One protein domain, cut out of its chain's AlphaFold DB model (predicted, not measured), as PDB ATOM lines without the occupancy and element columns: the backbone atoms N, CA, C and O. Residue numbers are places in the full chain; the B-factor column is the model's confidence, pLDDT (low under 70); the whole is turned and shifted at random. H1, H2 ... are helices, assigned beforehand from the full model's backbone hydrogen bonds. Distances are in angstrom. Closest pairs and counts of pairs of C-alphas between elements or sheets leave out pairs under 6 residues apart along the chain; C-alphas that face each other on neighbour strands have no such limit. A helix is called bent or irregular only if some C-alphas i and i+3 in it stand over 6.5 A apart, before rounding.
ATOM      1  N   VAL A   2      50.457 -53.282  26.594       62.44
ATOM      2  CA  VAL A   2      49.724 -52.050  26.947       62.44
ATOM      3  C   VAL A   2      50.384 -50.853  26.267       62.44
ATOM      4  O   VAL A   2      51.612 -50.761  26.239       62.44
ATOM      5  N   ASN A   3      49.593 -49.939  25.702       66.25
ATOM      6  CA  ASN A   3      50.146 -48.733  25.104       66.25
ATOM      7  C   ASN A   3      50.835 -47.888  26.186       66.25
ATOM      8  O   ASN A   3      50.203 -47.168  26.949       66.25
ATOM      9  N   HIS A   4      52.160 -47.962  26.251       71.31
ATOM     10  CA  HIS A   4      52.939 -47.191  27.214       71.31
ATOM     11  C   HIS A   4      52.996 -45.699  26.871       71.31
ATOM     12  O   HIS A   4      53.511 -44.930  27.668       71.31
ATOM     13  N   LYS A   5      52.478 -45.236  25.723       83.00
ATOM     14  CA  LYS A   5      52.516 -43.804  25.377       83.00
ATOM     15  C   LYS A   5      51.495 -42.981  26.163       83.00
ATOM     16  O   LYS A   5      51.716 -41.793  26.376       83.00
ATOM     17  N   ASP A   6      50.388 -43.585  26.596       89.81
ATOM     18  CA  ASP A   6      49.290 -42.892  27.284       89.81
ATOM     19  C   ASP A   6      49.161 -43.251  28.769       89.81
ATOM     20  O   ASP A   6      48.179 -42.871  29.405       89.81
ATOM     21  N   TRP A   7      50.171 -43.910  29.352       90.19
ATOM     22  CA  TRP A   7      50.151 -44.369  30.745       90.19
ATOM     23  C   TRP A   7      49.789 -43.260  31.746       90.19
ATOM     24  O   TRP A   7      49.031 -43.506  32.680       90.19
ATOM     25  N   ARG A   8      50.260 -42.022  31.517       93.88
ATOM     26  CA  ARG A   8      49.925 -40.854  32.354       93.88
ATOM     27  C   ARG A   8      48.431 -40.537  32.327       93.88
ATOM     28  O   ARG A   8      47.856 -40.286  33.373       93.88
ATOM     29  N   LYS A   9      47.807 -40.593  31.146       94.38
ATOM     30  CA  LYS A   9      46.364 -40.363  30.976       94.38
ATOM     31  C   LYS A   9      45.553 -41.501  31.588       94.38
ATOM     32  O   LYS A   9      44.540 -41.250  32.220       94.38
ATOM     33  N   ARG A  10      46.008 -42.751  31.450       92.88
ATOM     34  CA  ARG A  10      45.336 -43.900  32.086       92.88
ATOM     35  C   ARG A  10      45.358 -43.787  33.601       92.88
ATOM     36  O   ARG A  10      44.342 -44.033  34.236       92.88
ATOM     37  N   LYS A  11      46.510 -43.399  34.152       93.88
ATOM     38  CA  LYS A  11      46.672 -43.141  35.579       93.88
ATOM     39  C   LYS A  11      45.740 -42.020  36.038       93.88
ATOM     40  O   LYS A  11      44.995 -42.227  36.978       93.88
ATOM     41  N   GLU A  12      45.735 -40.892  35.336       96.19
ATOM     42  CA  GLU A  12      44.871 -39.759  35.676       96.19
ATOM     43  C   GLU A  12      43.377 -40.119  35.619       96.19
ATOM     44  O   GLU A  12      42.616 -39.708  36.488       96.19
ATOM     45  N   LEU A  13      42.958 -40.911  34.624       95.81
ATOM     46  CA  LEU A  13      41.573 -41.374  34.505       95.81
ATOM     47  C   LEU A  13      41.200 -42.283  35.680       95.81
ATOM     48  O   LEU A  13      40.111 -42.156  36.226       95.81
ATOM     49  N   TYR A  14      42.105 -43.187  36.056       94.69
ATOM     50  CA  TYR A  14      41.909 -44.087  37.187       94.69
ATOM     51  C   TYR A  14      41.831 -43.329  38.515       94.69
ATOM     52  O   TYR A  14      40.918 -43.578  39.290       94.69
ATOM     53  N   GLU A  15      42.752 -42.392  38.760       96.19
ATOM     54  CA  GLU A  15      42.747 -41.550  39.966       96.19
ATOM     55  C   GLU A  15      41.440 -40.758  40.064       96.19
ATOM     56  O   GLU A  15      40.765 -40.817  41.082       96.19
ATOM     57  N   TYR A  16      41.014 -40.119  38.972       96.62
ATOM     58  CA  TYR A  16      39.742 -39.399  38.949       96.62
ATOM     59  C   TYR A  16      38.530 -40.301  39.229       96.62
ATOM     60  O   TYR A  16      37.645 -39.910  39.979       96.62
ATOM     61  N   TYR A  17      38.490 -41.498  38.638       95.00
ATOM     62  CA  TYR A  17      37.419 -42.468  38.871       95.00
ATOM     63  C   TYR A  17      37.352 -42.921  40.333       95.00
ATOM     64  O   TYR A  17      36.272 -42.955  40.908       95.00
ATOM     65  N   VAL A  18      38.498 -43.235  40.943       95.31
ATOM     66  CA  VAL A  18      38.564 -43.680  42.344       95.31
ATOM     67  C   VAL A  18      38.194 -42.558  43.317       95.31
ATOM     68  O   VAL A  18      37.548 -42.820  44.328       95.31
ATOM     69  N   ASP A  19      38.575 -41.319  43.009       95.06
ATOM     70  CA  ASP A  19      38.330 -40.170  43.883       95.06
ATOM     71  C   ASP A  19      36.916 -39.576  43.708       95.06
ATOM     72  O   ASP A  19      36.492 -38.757  44.525       95.06
ATOM     73  N   TYR A  20      36.171 -39.963  42.663       94.31
ATOM     74  CA  TYR A  20      34.915 -39.312  42.273       94.31
ATOM     75  C   TYR A  20      33.866 -39.282  43.392       94.31
ATOM     76  O   TYR A  20      33.344 -38.212  43.711       94.31
ATOM     77  N   ASP A  21      33.581 -40.426  44.016       92.19
ATOM     78  CA  ASP A  21      32.549 -40.515  45.058       92.19
ATOM     79  C   ASP A  21      32.871 -39.590  46.239       92.19
ATOM     80  O   ASP A  21      31.993 -38.917  46.781       92.19
ATOM     81  N   GLN A  22      34.155 -39.494  46.595       92.25
ATOM     82  CA  GLN A  22      34.622 -38.597  47.650       92.25
ATOM     83  C   GLN A  22      34.493 -37.129  47.240       92.25
ATOM     84  O   GLN A  22      34.118 -36.299  48.064       92.25
ATOM     85  N   ILE A  23      34.778 -36.797  45.976       92.88
ATOM     86  CA  ILE A  23      34.632 -35.434  45.445       92.88
ATOM     87  C   ILE A  23      33.175 -34.969  45.539       92.88
ATOM     88  O   ILE A  23      32.933 -33.837  45.960       92.88
ATOM     89  N   ILE A  24      32.215 -35.827  45.183       90.06
ATOM     90  CA  ILE A  24      30.789 -35.480  45.239       90.06
ATOM     91  C   ILE A  24      30.297 -35.360  46.683       90.06
ATOM     92  O   ILE A  24      29.685 -34.353  47.023       90.06
ATOM     93  N   GLN A  25      30.647 -36.297  47.568       90.25
ATOM     94  CA  GLN A  25      30.313 -36.178  48.996       90.25
ATOM     95  C   GLN A  25      30.887 -34.895  49.609       90.25
ATOM     96  O   GLN A  25      30.215 -34.167  50.335       90.25
ATOM     97  N   TYR A  26      32.141 -34.578  49.288       87.88
ATOM     98  CA  TYR A  26      32.791 -33.364  49.768       87.88
ATOM     99  C   TYR A  26      32.091 -32.095  49.257       87.88
ATOM    100  O   TYR A  26      31.936 -31.135  50.015       87.88
ATOM    101  N   GLN A  27      31.625 -32.097  48.004       89.00
ATOM    102  CA  GLN A  27      30.852 -30.995  47.428       89.00
ATOM    103  C   GLN A  27      29.552 -30.733  48.190       89.00
ATOM    104  O   GLN A  27      29.175 -29.572  48.352       89.00
ATOM    105  N   GLU A  28      28.856 -31.779  48.631       85.44
ATOM    106  CA  GLU A  28      27.595 -31.650  49.371       85.44
ATOM    107  C   GLU A  28      27.796 -31.041  50.764       85.44
ATOM    108  O   GLU A  28      26.946 -30.292  51.242       85.44
ATOM    109  N   HIS A  29      28.935 -31.318  51.401       87.75
ATOM    110  CA  HIS A  29      29.227 -30.832  52.748       87.75
ATOM    111  C   HIS A  29      29.873 -29.444  52.793       87.75
ATOM    112  O   HIS A  29      29.788 -28.780  53.826       87.75
ATOM    113  N   ILE A  30      30.553 -29.019  51.721       87.31
ATOM    114  CA  ILE A  30      31.355 -27.784  51.699       87.31
ATOM    115  C   ILE A  30      30.976 -26.956  50.462       87.31
ATOM    116  O   ILE A  30      31.688 -26.961  49.447       87.31
ATOM    117  N   PRO A  31      29.834 -26.244  50.517       84.75
ATOM    118  CA  PRO A  31      29.318 -25.477  49.386       84.75
ATOM    119  C   PRO A  31      30.271 -24.357  48.948       84.75
ATOM    120  O   PRO A  31      30.306 -24.010  47.768       84.75
ATOM    121  N   GLU A  32      31.111 -23.836  49.850       89.06
ATOM    122  CA  GLU A  32      32.085 -22.784  49.541       89.06
ATOM    123  C   GLU A  32      33.123 -23.234  48.504       89.06
ATOM    124  O   GLU A  32      33.670 -22.411  47.770       89.06
ATOM    125  N   ARG A  33      33.382 -24.546  48.408       89.50
ATOM    126  CA  ARG A  33      34.339 -25.124  47.455       89.50
ATOM    127  C   ARG A  33      33.681 -25.649  46.184       89.50
ATOM    128  O   ARG A  33      34.367 -26.238  45.348       89.50
ATOM    129  N   CYS A  34      32.385 -25.403  45.988       93.38
ATOM    130  CA  CYS A  34      31.664 -25.916  44.826       93.38
ATOM    131  C   CYS A  34      32.297 -25.472  43.497       93.38
ATOM    132  O   CYS A  34      32.493 -26.300  42.611       93.38
ATOM    133  N   ASN A  35      32.727 -24.208  43.380       93.31
ATOM    134  CA  ASN A  35      33.419 -23.726  42.179       93.31
ATOM    135  C   ASN A  35      34.755 -24.453  41.929       93.31
ATOM    136  O   ASN A  35      35.057 -24.805  40.792       93.31
ATOM    137  N   GLU A  36      35.543 -24.730  42.972       94.19
ATOM    138  CA  GLU A  36      36.806 -25.471  42.828       94.19
ATOM    139  C   GLU A  36      36.563 -26.901  42.331       94.19
ATOM    140  O   GLU A  36      37.255 -27.380  41.432       94.19
ATOM    141  N   ILE A  37      35.548 -27.568  42.882       94.81
ATOM    142  CA  ILE A  37      35.156 -28.926  42.493       94.81
ATOM    143  C   ILE A  37      34.626 -28.945  41.061       94.81
ATOM    144  O   ILE A  37      35.035 -29.786  40.258       94.81
ATOM    145  N   TYR A  38      33.775 -27.980  40.712       95.88
ATOM    146  CA  TYR A  38      33.241 -27.826  39.366       95.88
ATOM    147  C   TYR A  38      34.366 -27.657  38.339       95.88
ATOM    148  O   TYR A  38      34.395 -28.356  37.326       95.88
ATOM    149  N   GLN A  39      35.337 -26.780  38.617       96.25
ATOM    150  CA  GLN A  39      36.503 -26.570  37.754       96.25
ATOM    151  C   GLN A  39      37.391 -27.814  37.666       96.25
ATOM    152  O   GLN A  39      37.870 -28.153  36.581       96.25
ATOM    153  N   TYR A  40      37.594 -28.523  38.779       96.44
ATOM    154  CA  TYR A  40      38.353 -29.768  38.791       96.44
ATOM    155  C   TYR A  40      37.702 -30.830  37.896       96.44
ATOM    156  O   TYR A  40      38.383 -31.391  37.034       96.44
ATOM    157  N   ILE A  41      36.394 -31.062  38.029       97.12
ATOM    158  CA  ILE A  41      35.643 -32.002  37.185       97.12
ATOM    159  C   ILE A  41      35.690 -31.545  35.723       97.12
ATOM    160  O   ILE A  41      36.032 -32.323  34.832       97.12
ATOM    161  N   GLU A  42      35.431 -30.265  35.459       97.44
ATOM    162  CA  GLU A  42      35.474 -29.698  34.113       97.44
ATOM    163  C   GLU A  42      36.843 -29.874  33.439       97.44
ATOM    164  O   GLU A  42      36.904 -30.182  32.244       97.44
ATOM    165  N   SER A  43      37.940 -29.776  34.195       97.38
ATOM    166  CA  SER A  43      39.300 -29.969  33.671       97.38
ATOM    167  C   SER A  43      39.525 -31.362  33.063       97.38
ATOM    168  O   SER A  43      40.364 -31.527  32.174       97.38
ATOM    169  N   LYS A  44      38.734 -32.365  33.469       97.69
ATOM    170  CA  LYS A  44      38.829 -33.747  32.977       97.69
ATOM    171  C   LYS A  44      38.136 -33.964  31.631       97.69
ATOM    172  O   LYS A  44      38.276 -35.048  31.063       97.69
ATOM    173  N   LYS A  45      37.446 -32.961  31.063       97.19
ATOM    174  CA  LYS A  45      36.732 -33.082  29.771       97.19
ATOM    175  C   LYS A  45      37.630 -33.650  28.668       97.19
ATOM    176  O   LYS A  45      37.273 -34.633  28.024       97.19
ATOM    177  N   THR A  46      38.826 -33.085  28.511       96.69
ATOM    178  CA  THR A  46      39.781 -33.492  27.464       96.69
ATOM    179  C   THR A  46      40.319 -34.913  27.670       96.69
ATOM    180  O   THR A  46      40.564 -35.636  26.703       96.69
ATOM    181  N   LEU A  47      40.469 -35.347  28.925       96.31
ATOM    182  CA  LEU A  47      40.877 -36.704  29.276       96.31
ATOM    183  C   LEU A  47      39.808 -37.725  28.873       96.31
ATOM    184  O   LEU A  47      40.125 -38.757  28.280       96.31
ATOM    185  N   TYR A  48      38.542 -37.417  29.152       95.56
ATOM    186  CA  TYR A  48      37.418 -38.266  28.768       95.56
ATOM    187  C   TYR A  48      37.219 -38.315  27.256       95.56
ATOM    188  O   TYR A  48      36.986 -39.394  26.718       95.56
ATOM    189  N   GLU A  49      37.373 -37.191  26.554       95.06
ATOM    190  CA  GLU A  49      37.332 -37.148  25.087       95.06
ATOM    191  C   GLU A  49      38.443 -37.999  24.463       95.06
ATOM    192  O   GLU A  49      38.173 -38.819  23.585       95.06
ATOM    193  N   TYR A  50      39.665 -37.911  24.999       94.00
ATOM    194  CA  TYR A  50      40.791 -38.738  24.565       94.00
ATOM    195  C   TYR A  50      40.474 -40.236  24.617       94.00
ATOM    196  O   TYR A  50      40.732 -40.963  23.653       94.00
ATOM    197  N   PHE A  51      39.921 -40.713  25.736       93.00
ATOM    198  CA  PHE A  51      39.567 -42.124  25.866       93.00
ATOM    199  C   PHE A  51      38.301 -42.484  25.100       93.00
ATOM    200  O   PHE A  51      38.268 -43.561  24.522       93.00
ATOM    201  N   LYS A  52      37.312 -41.593  24.991       92.12
ATOM    202  CA  LYS A  52      36.096 -41.823  24.196       92.12
ATOM    203  C   LYS A  52      36.419 -42.132  22.737       92.12
ATOM    204  O   LYS A  52      35.865 -43.073  22.174       92.12
ATOM    205  N   ASP A  53      37.356 -41.397  22.144       90.06
ATOM    206  CA  ASP A  53      37.764 -41.624  20.756       90.06
ATOM    207  C   ASP A  53      38.638 -42.867  20.565       90.06
ATOM    208  O   ASP A  53      38.585 -43.516  19.519       90.06
ATOM    209  N   ARG A  54      39.436 -43.225  21.574       89.62
ATOM    210  CA  ARG A  54      40.372 -44.360  21.529       89.62
ATOM    211  C   ARG A  54      39.710 -45.687  21.885       89.62
ATOM    212  O   ARG A  54      40.020 -46.713  21.286       89.62
ATOM    213  N   CYS A  55      38.761 -45.663  22.809       91.38
ATOM    214  CA  CYS A  55      37.985 -46.806  23.278       91.38
ATOM    215  C   CYS A  55      36.811 -47.158  22.352       91.38
ATOM    216  O   CYS A  55      35.748 -47.574  22.813       91.38
ATOM    217  N   ARG A  56      36.991 -47.007  21.034       86.62
ATOM    218  CA  ARG A  56      36.039 -47.506  20.025       86.62
ATOM    219  C   ARG A  56      36.107 -49.026  19.871       86.62
ATOM    220  O   ARG A  56      35.142 -49.636  19.430       86.62
ATOM    221  N   SER A  57      37.239 -49.623  20.243       84.31
ATOM    222  CA  SER A  57      37.415 -51.071  20.350       84.31
ATOM    223  C   SER A  57      37.632 -51.476  21.807       84.31
ATOM    224  O   SER A  57      38.087 -50.671  22.623       84.31
ATOM    225  N   SER A  58      37.349 -52.739  22.116       79.94
ATOM    226  CA  SER A  58      37.633 -53.357  23.414       79.94
ATOM    227  C   SER A  58      39.082 -53.848  23.547       79.94
ATOM    228  O   SER A  58      39.375 -54.614  24.462       79.94
ATOM    229  N   ASP A  59      39.991 -53.454  22.644       85.50
ATOM    230  CA  ASP A  59      41.408 -53.804  22.760       85.50
ATOM    231  C   ASP A  59      41.988 -53.147  24.013       85.50
ATOM    232  O   ASP A  59      42.164 -51.931  24.071       85.50
ATOM    233  N   GLU A  60      42.324 -53.962  25.008       81.62
ATOM    234  CA  GLU A  60      42.831 -53.517  26.305       81.62
ATOM    235  C   GLU A  60      44.162 -52.749  26.205       81.62
ATOM    236  O   GLU A  60      44.510 -51.929  27.064       81.62
ATOM    237  N   ASN A  61      44.912 -52.969  25.120       81.75
ATOM    238  CA  ASN A  61      46.128 -52.216  24.846       81.75
ATOM    239  C   ASN A  61      45.818 -50.759  24.491       81.75
ATOM    240  O   ASN A  61      46.647 -49.886  24.741       81.75
ATOM    241  N   ILE A  62      44.629 -50.480  23.951       85.25
ATOM    242  CA  ILE A  62      44.173 -49.156  23.509       85.25
ATOM    243  C   ILE A  62      43.196 -48.555  24.518       85.25
ATOM    244  O   ILE A  62      43.339 -47.387  24.870       85.25
ATOM    245  N   CYS A  63      42.276 -49.355  25.045       90.00
ATOM    246  CA  CYS A  63      41.260 -48.948  25.994       90.00
ATOM    247  C   CYS A  63      41.519 -49.544  27.384       90.00
ATOM    248  O   CYS A  63      41.680 -50.754  27.501       90.00
ATOM    249  N   PRO A  64      41.571 -48.750  28.465       88.75
ATOM    250  CA  PRO A  64      41.674 -49.308  29.810       88.75
ATOM    251  C   PRO A  64      40.482 -50.223  30.130       88.75
ATOM    252  O   PRO A  64      39.343 -49.835  29.885       88.75
ATOM    253  N   LYS A  65      40.720 -51.399  30.735       87.75
ATOM    254  CA  LYS A  65      39.651 -52.360  31.094       87.75
ATOM    255  C   LYS A  65      38.523 -51.723  31.911       87.75
ATOM    256  O   LYS A  65      37.356 -52.048  31.732       87.75
ATOM    257  N   PHE A  66      38.889 -50.797  32.793       87.81
ATOM    258  CA  PHE A  66      37.976 -50.109  33.700       87.81
ATOM    259  C   PHE A  66      37.235 -48.927  33.043       87.81
ATOM    260  O   PHE A  66      36.311 -48.385  33.635       87.81
ATOM    261  N   TYR A  67      37.574 -48.533  31.806       91.12
ATOM    262  CA  TYR A  67      36.977 -47.356  31.159       91.12
ATOM    263  C   TYR A  67      35.455 -47.450  31.029       91.12
ATOM    264  O   TYR A  67      34.772 -46.437  31.137       91.12
ATOM    265  N   ALA A  68      34.911 -48.651  30.805       89.00
ATOM    266  CA  ALA A  68      33.467 -48.845  30.701       89.00
ATOM    267  C   ALA A  68      32.724 -48.398  31.971       89.00
ATOM    268  O   ALA A  68      31.645 -47.830  31.847       89.00
ATOM    269  N   GLN A  69      33.333 -48.603  33.142       87.75
ATOM    270  CA  GLN A  69      32.816 -48.162  34.439       87.75
ATOM    271  C   GLN A  69      33.008 -46.653  34.620       87.75
ATOM    272  O   GLN A  69      32.138 -45.981  35.143       87.75
ATOM    273  N   CYS A  70      34.091 -46.074  34.092       90.12
ATOM    274  CA  CYS A  70      34.333 -44.634  34.217       90.12
ATOM    275  C   CYS A  70      33.327 -43.748  33.469       90.12
ATOM    276  O   CYS A  70      33.247 -42.562  33.761       90.12
ATOM    277  N   LYS A  71      32.611 -44.270  32.463       90.81
ATOM    278  CA  LYS A  71      31.818 -43.447  31.530       90.81
ATOM    279  C   LYS A  71      30.779 -42.563  32.217       90.81
ATOM    280  O   LYS A  71      30.581 -41.441  31.767       90.81
ATOM    281  N   GLU A  72      30.134 -43.066  33.264       92.38
ATOM    282  CA  GLU A  72      29.089 -42.332  33.990       92.38
ATOM    283  C   GLU A  72      29.634 -41.139  34.779       92.38
ATOM    284  O   GLU A  72      28.931 -40.155  34.971       92.38
ATOM    285  N   TYR A  73      30.915 -41.183  35.137       94.50
ATOM    286  CA  TYR A  73      31.617 -40.129  35.868       94.50
ATOM    287  C   TYR A  73      32.181 -39.045  34.946       94.50
ATOM    288  O   TYR A  73      32.932 -38.173  35.376       94.50
ATOM    289  N   GLY A  74      31.877 -39.113  33.650       95.62
ATOM    290  CA  GLY A  74      32.369 -38.150  32.682       95.62
ATOM    291  C   GLY A  74      31.907 -36.723  33.005       95.62
ATOM    292  O   GLY A  74      30.770 -36.504  33.422       95.62
ATOM    293  N   PRO A  75      32.746 -35.697  32.777       96.12
ATOM    294  CA  PRO A  75      32.356 -34.319  33.061       96.12
ATOM    295  C   PRO A  75      31.119 -33.832  32.295       96.12
ATOM    296  O   PRO A  75      30.470 -32.892  32.737       96.12
ATOM    297  N   LYS A  76      30.778 -34.413  31.136       95.00
ATOM    298  CA  LYS A  76      29.561 -34.010  30.400       95.00
ATOM    299  C   LYS A  76      28.301 -34.567  31.063       95.00
ATOM    300  O   LYS A  76      27.230 -33.995  30.909       95.00
ATOM    301  N   GLU A  77      28.456 -35.661  31.785       95.06
ATOM    302  CA  GLU A  77      27.425 -36.453  32.422       95.06
ATOM    303  C   GLU A  77      27.127 -35.892  33.821       95.06
ATOM    304  O   GLU A  77      25.966 -35.756  34.192       95.06
ATOM    305  N   VAL A  78      28.164 -35.466  34.549       95.75
ATOM    306  CA  VAL A  78      28.053 -35.116  35.976       95.75
ATOM    307  C   VAL A  78      28.054 -33.617  36.282       95.75
ATOM    308  O   VAL A  78      27.558 -33.212  37.324       95.75
ATOM    309  N   LEU A  79      28.567 -32.741  35.403       96.38
ATOM    310  CA  LEU A  79      28.634 -31.301  35.730       96.38
ATOM    311  C   LEU A  79      27.253 -30.681  35.980       96.38
ATOM    312  O   LEU A  79      27.142 -29.778  36.801       96.38
ATOM    313  N   SER A  80      26.219 -31.172  35.290       95.75
ATOM    314  CA  SER A  80      24.839 -30.697  35.463       95.75
ATOM    315  C   SER A  80      24.197 -31.122  36.787       95.75
ATOM    316  O   SER A  80      23.194 -30.541  37.183       95.75
ATOM    317  N   THR A  81      24.768 -32.110  37.484       93.50
ATOM    318  CA  THR A  81      24.243 -32.602  38.767       93.50
ATOM    319  C   THR A  81      24.870 -31.894  39.968       93.50
ATOM    320  O   THR A  81      24.432 -32.104  41.094       93.50
ATOM    321  N   ILE A  82      25.902 -31.073  39.751       92.94
ATOM    322  CA  ILE A  82      26.577 -30.319  40.811       92.94
ATOM    323  C   ILE A  82      25.706 -29.130  41.218       92.94
ATOM    324  O   ILE A  82      25.264 -28.359  40.368       92.94
ATOM    325  N   SER A  83      25.524 -28.931  42.524       91.12
ATOM    326  CA  SER A  83      24.612 -27.918  43.085       91.12
ATOM    327  C   SER A  83      24.816 -26.486  42.556       91.12
ATOM    328  O   SER A  83      23.842 -25.771  42.343       91.12
ATOM    329  N   CYS A  84      26.060 -26.061  42.306       93.56
ATOM    330  CA  CYS A  84      26.376 -24.724  41.790       93.56
ATOM    331  C   CYS A  84      26.417 -24.622  40.253       93.56
ATOM    332  O   CYS A  84      26.877 -23.601  39.734       93.56
ATOM    333  N   HIS A  85      25.963 -25.637  39.508       95.44
ATOM    334  CA  HIS A  85      25.998 -25.628  38.040       95.44
ATOM    335  C   HIS A  85      25.314 -24.388  37.450       95.44
ATOM    336  O   HIS A  85      25.944 -23.633  36.707       95.44
ATOM    337  N   ASP A  86      24.061 -24.142  37.833       95.75
ATOM    338  CA  ASP A  86      23.261 -23.042  37.289       95.75
ATOM    339  C   ASP A  86      23.888 -21.678  37.589       95.75
ATOM    340  O   ASP A  86      23.965 -20.821  36.706       95.75
ATOM    341  N   GLN A  87      24.416 -21.501  38.805       95.00
ATOM    342  CA  GLN A  87      25.124 -20.285  39.198       95.00
ATOM    343  C   GLN A  87      26.341 -20.040  38.294       95.00
ATOM    344  O   GLN A  87      26.506 -18.943  37.762       95.00
ATOM    345  N   ILE A  88      27.168 -21.064  38.065       95.19
ATOM    346  CA  ILE A  88      28.378 -20.945  37.240       95.19
ATOM    347  C   ILE A  88      28.027 -20.638  35.779       95.19
ATOM    348  O   ILE A  88      28.679 -19.802  35.149       95.19
ATOM    349  N   ILE A  89      27.003 -21.288  35.219       96.44
ATOM    350  CA  ILE A  89      26.551 -21.013  33.847       96.44
ATOM    351  C   ILE A  89      26.014 -19.585  33.732       96.44
ATOM    352  O   ILE A  89      26.347 -18.873  32.779       96.44
ATOM    353  N   GLN A  90      25.241 -19.132  34.720       96.31
ATOM    354  CA  GLN A  90      24.731 -17.769  34.755       96.31
ATOM    355  C   GLN A  90      25.872 -16.744  34.819       96.31
ATOM    356  O   GLN A  90      25.900 -15.829  33.996       96.31
ATOM    357  N   GLU A  91      26.837 -16.908  35.725       94.88
ATOM    358  CA  GLU A  91      28.006 -16.026  35.860       94.88
ATOM    359  C   GLU A  91      28.851 -15.965  34.578       94.88
ATOM    360  O   GLU A  91      29.260 -14.887  34.146       94.88
ATOM    361  N   ARG A  92      29.070 -17.105  33.910       94.00
ATOM    362  CA  ARG A  92      29.784 -17.139  32.622       94.00
ATOM    363  C   ARG A  92      29.015 -16.390  31.535       94.00
ATOM    364  O   ARG A  92      29.598 -15.566  30.834       94.00
ATOM    365  N   SER A  93      27.701 -16.599  31.443       93.25
ATOM    366  CA  SER A  93      26.863 -15.937  30.435       93.25
ATOM    367  C   SER A  93      26.789 -14.411  30.613       93.25
ATOM    368  O   SER A  93      26.751 -13.658  29.635       93.25
ATOM    369  N   THR A  94      26.786 -13.925  31.859       93.88
ATOM    370  CA  THR A  94      26.777 -12.486  32.155       93.88
ATOM    371  C   THR A  94      28.135 -11.855  31.874       93.88
ATOM    372  O   THR A  94      28.186 -10.756  31.311       93.88
ATOM    373  N   ALA A  95      29.231 -12.557  32.180       91.62
ATOM    374  CA  ALA A  95      30.580 -12.130  31.832       91.62
ATOM    375  C   ALA A  95      30.761 -12.013  30.309       91.62
ATOM    376  O   ALA A  95      31.202 -10.970  29.828       91.62
ATOM    377  N   GLU A  96      30.339 -13.022  29.540       90.44
ATOM    378  CA  GLU A  96      30.393 -13.007  28.071       90.44
ATOM    379  C   GLU A  96      29.595 -11.839  27.477       90.44
ATOM    380  O   GLU A  96      30.102 -11.093  26.638       90.44
ATOM    381  N   ARG A  97      28.365 -11.610  27.958       90.75
ATOM    382  CA  ARG A  97      27.543 -10.472  27.513       90.75
ATOM    383  C   ARG A  97      28.214  -9.129  27.806       90.75
ATOM    384  O   ARG A  97      28.144  -8.224  26.977       90.75
ATOM    385  N   SER A  98      28.860  -9.010  28.962       87.31
ATOM    386  CA  SER A  98      29.562  -7.789  29.368       87.31
ATOM    387  C   SER A  98      30.784  -7.514  28.487       87.31
ATOM    388  O   SER A  98      31.031  -6.365  28.123       87.31
ATOM    389  N   VAL A  99      31.531  -8.555  28.102       88.50
ATOM    390  CA  VAL A  99      32.657  -8.438  27.159       88.50
ATOM    391  C   VAL A  99      32.163  -7.978  25.784       88.50
ATOM    392  O   VAL A  99      32.672  -6.991  25.258       88.50
ATOM    393  N   LEU A 100      31.104  -8.603  25.257       86.88
ATOM    394  CA  LEU A 100      30.525  -8.243  23.956       86.88
ATOM    395  C   LEU A 100      29.990  -6.802  23.905       86.88
ATOM    396  O   LEU A 100      30.036  -6.161  22.856       86.88
ATOM    397  N   GLN A 101      29.455  -6.281  25.013       82.31
ATOM    398  CA  GLN A 101      29.006  -4.886  25.086       82.31
ATOM    399  C   GLN A 101      30.182  -3.904  25.018       82.31
ATOM    400  O   GLN A 101      30.118  -2.941  24.257       82.31
ATOM    401  N   ARG A 102      31.282  -4.185  25.726       78.75
ATOM    402  CA  ARG A 102      32.493  -3.346  25.692       78.75
ATOM    403  C   ARG A 102      33.154  -3.325  24.316       78.75
ATOM    404  O   ARG A 102      33.610  -2.272  23.880       78.75
ATOM    405  N   GLU A 103      33.185  -4.458  23.616       77.81
ATOM    406  CA  GLU A 103      33.714  -4.521  22.245       77.81
ATOM    407  C   GLU A 103      32.887  -3.670  21.270       77.81
ATOM    408  O   GLU A 103      33.446  -2.978  20.421       77.81
ATOM    409  N   LYS A 104      31.556  -3.653  21.425       74.75
ATOM    410  CA  LYS A 104      30.670  -2.816  20.599       74.75
ATOM    411  C   LYS A 104      30.825  -1.323  20.879       74.75
ATOM    412  O   LYS A 104      30.812  -0.540  19.936       74.75
ATOM    413  N   GLU A 105      30.992  -0.927  22.139       65.19
ATOM    414  CA  GLU A 105      31.233   0.475  22.507       65.19
ATOM    415  C   GLU A 105      32.587   0.981  21.988       65.19
ATOM    416  O   GLU A 105      32.688   2.124  21.546       65.19
TER     417      GLU A 105
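AT A GLANCE: This is residues 2 to 105 of the 179 residues of an uncharacterized protein of Plasmodium vivax India VII (UniProt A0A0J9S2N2). The chain runs along a loose body three times, through bent H1, back through H2 and H3, and forward again through H4 and H5; residues 90 to 105 of H6 stick out as an arm. The printed part has 104 residues with six named helices, H1 to H6 in order, and is all helix. It is loose, with a radius of gyration of the C-alphas of 17.0 A, spanning 55 by 37 by 19 A.

HOW THE PARTS SIT: H1, residues 7 to 29, assigned as one helix by its hydrogen bonds, is bent: C-alphas 18 and 21 are 7.3 A apart. Its arm H1b, residues 21 to 29, forms a hairpin with H2, residues 31 to 43, closest at C-alphas Gln 27 and Cys 34, 5.8 A. H2, with residues 38 to 42 alone, touches H5, residues 75 to 81, closest at C-alphas Glu 42 and Pro 75, 5.7 A. Arm H1a, residues 7 to 18, only just touches H3, residues 45 to 54, and H4, residues 67 to 73, each with 3 pairs of C-alphas within 8 A. O i to N i+4 pairs are within hydrogen-bond range throughout H1a, H1b, H3 and H6, but 7 of 9 in H2 and 1 of 3 in H4 and H5, whose i+3 pairs are 2 of 4 and 1 of 4.

IN THESE COORDINATES: H1a begins at C-alpha 7 (50.151, -44.369, 30.745). H6, residues 85 to 105, 30.8 A long, ends at C-alpha 105 (31.233, 0.475, 22.507).

THE WHOLE: The farthest C-alphas, Val 2 and Glu 105, are 55.9 A apart. The printed part has no cut; the H3 to H4 link is long. Residues 2 to 3 and 105 have pLDDT under 70.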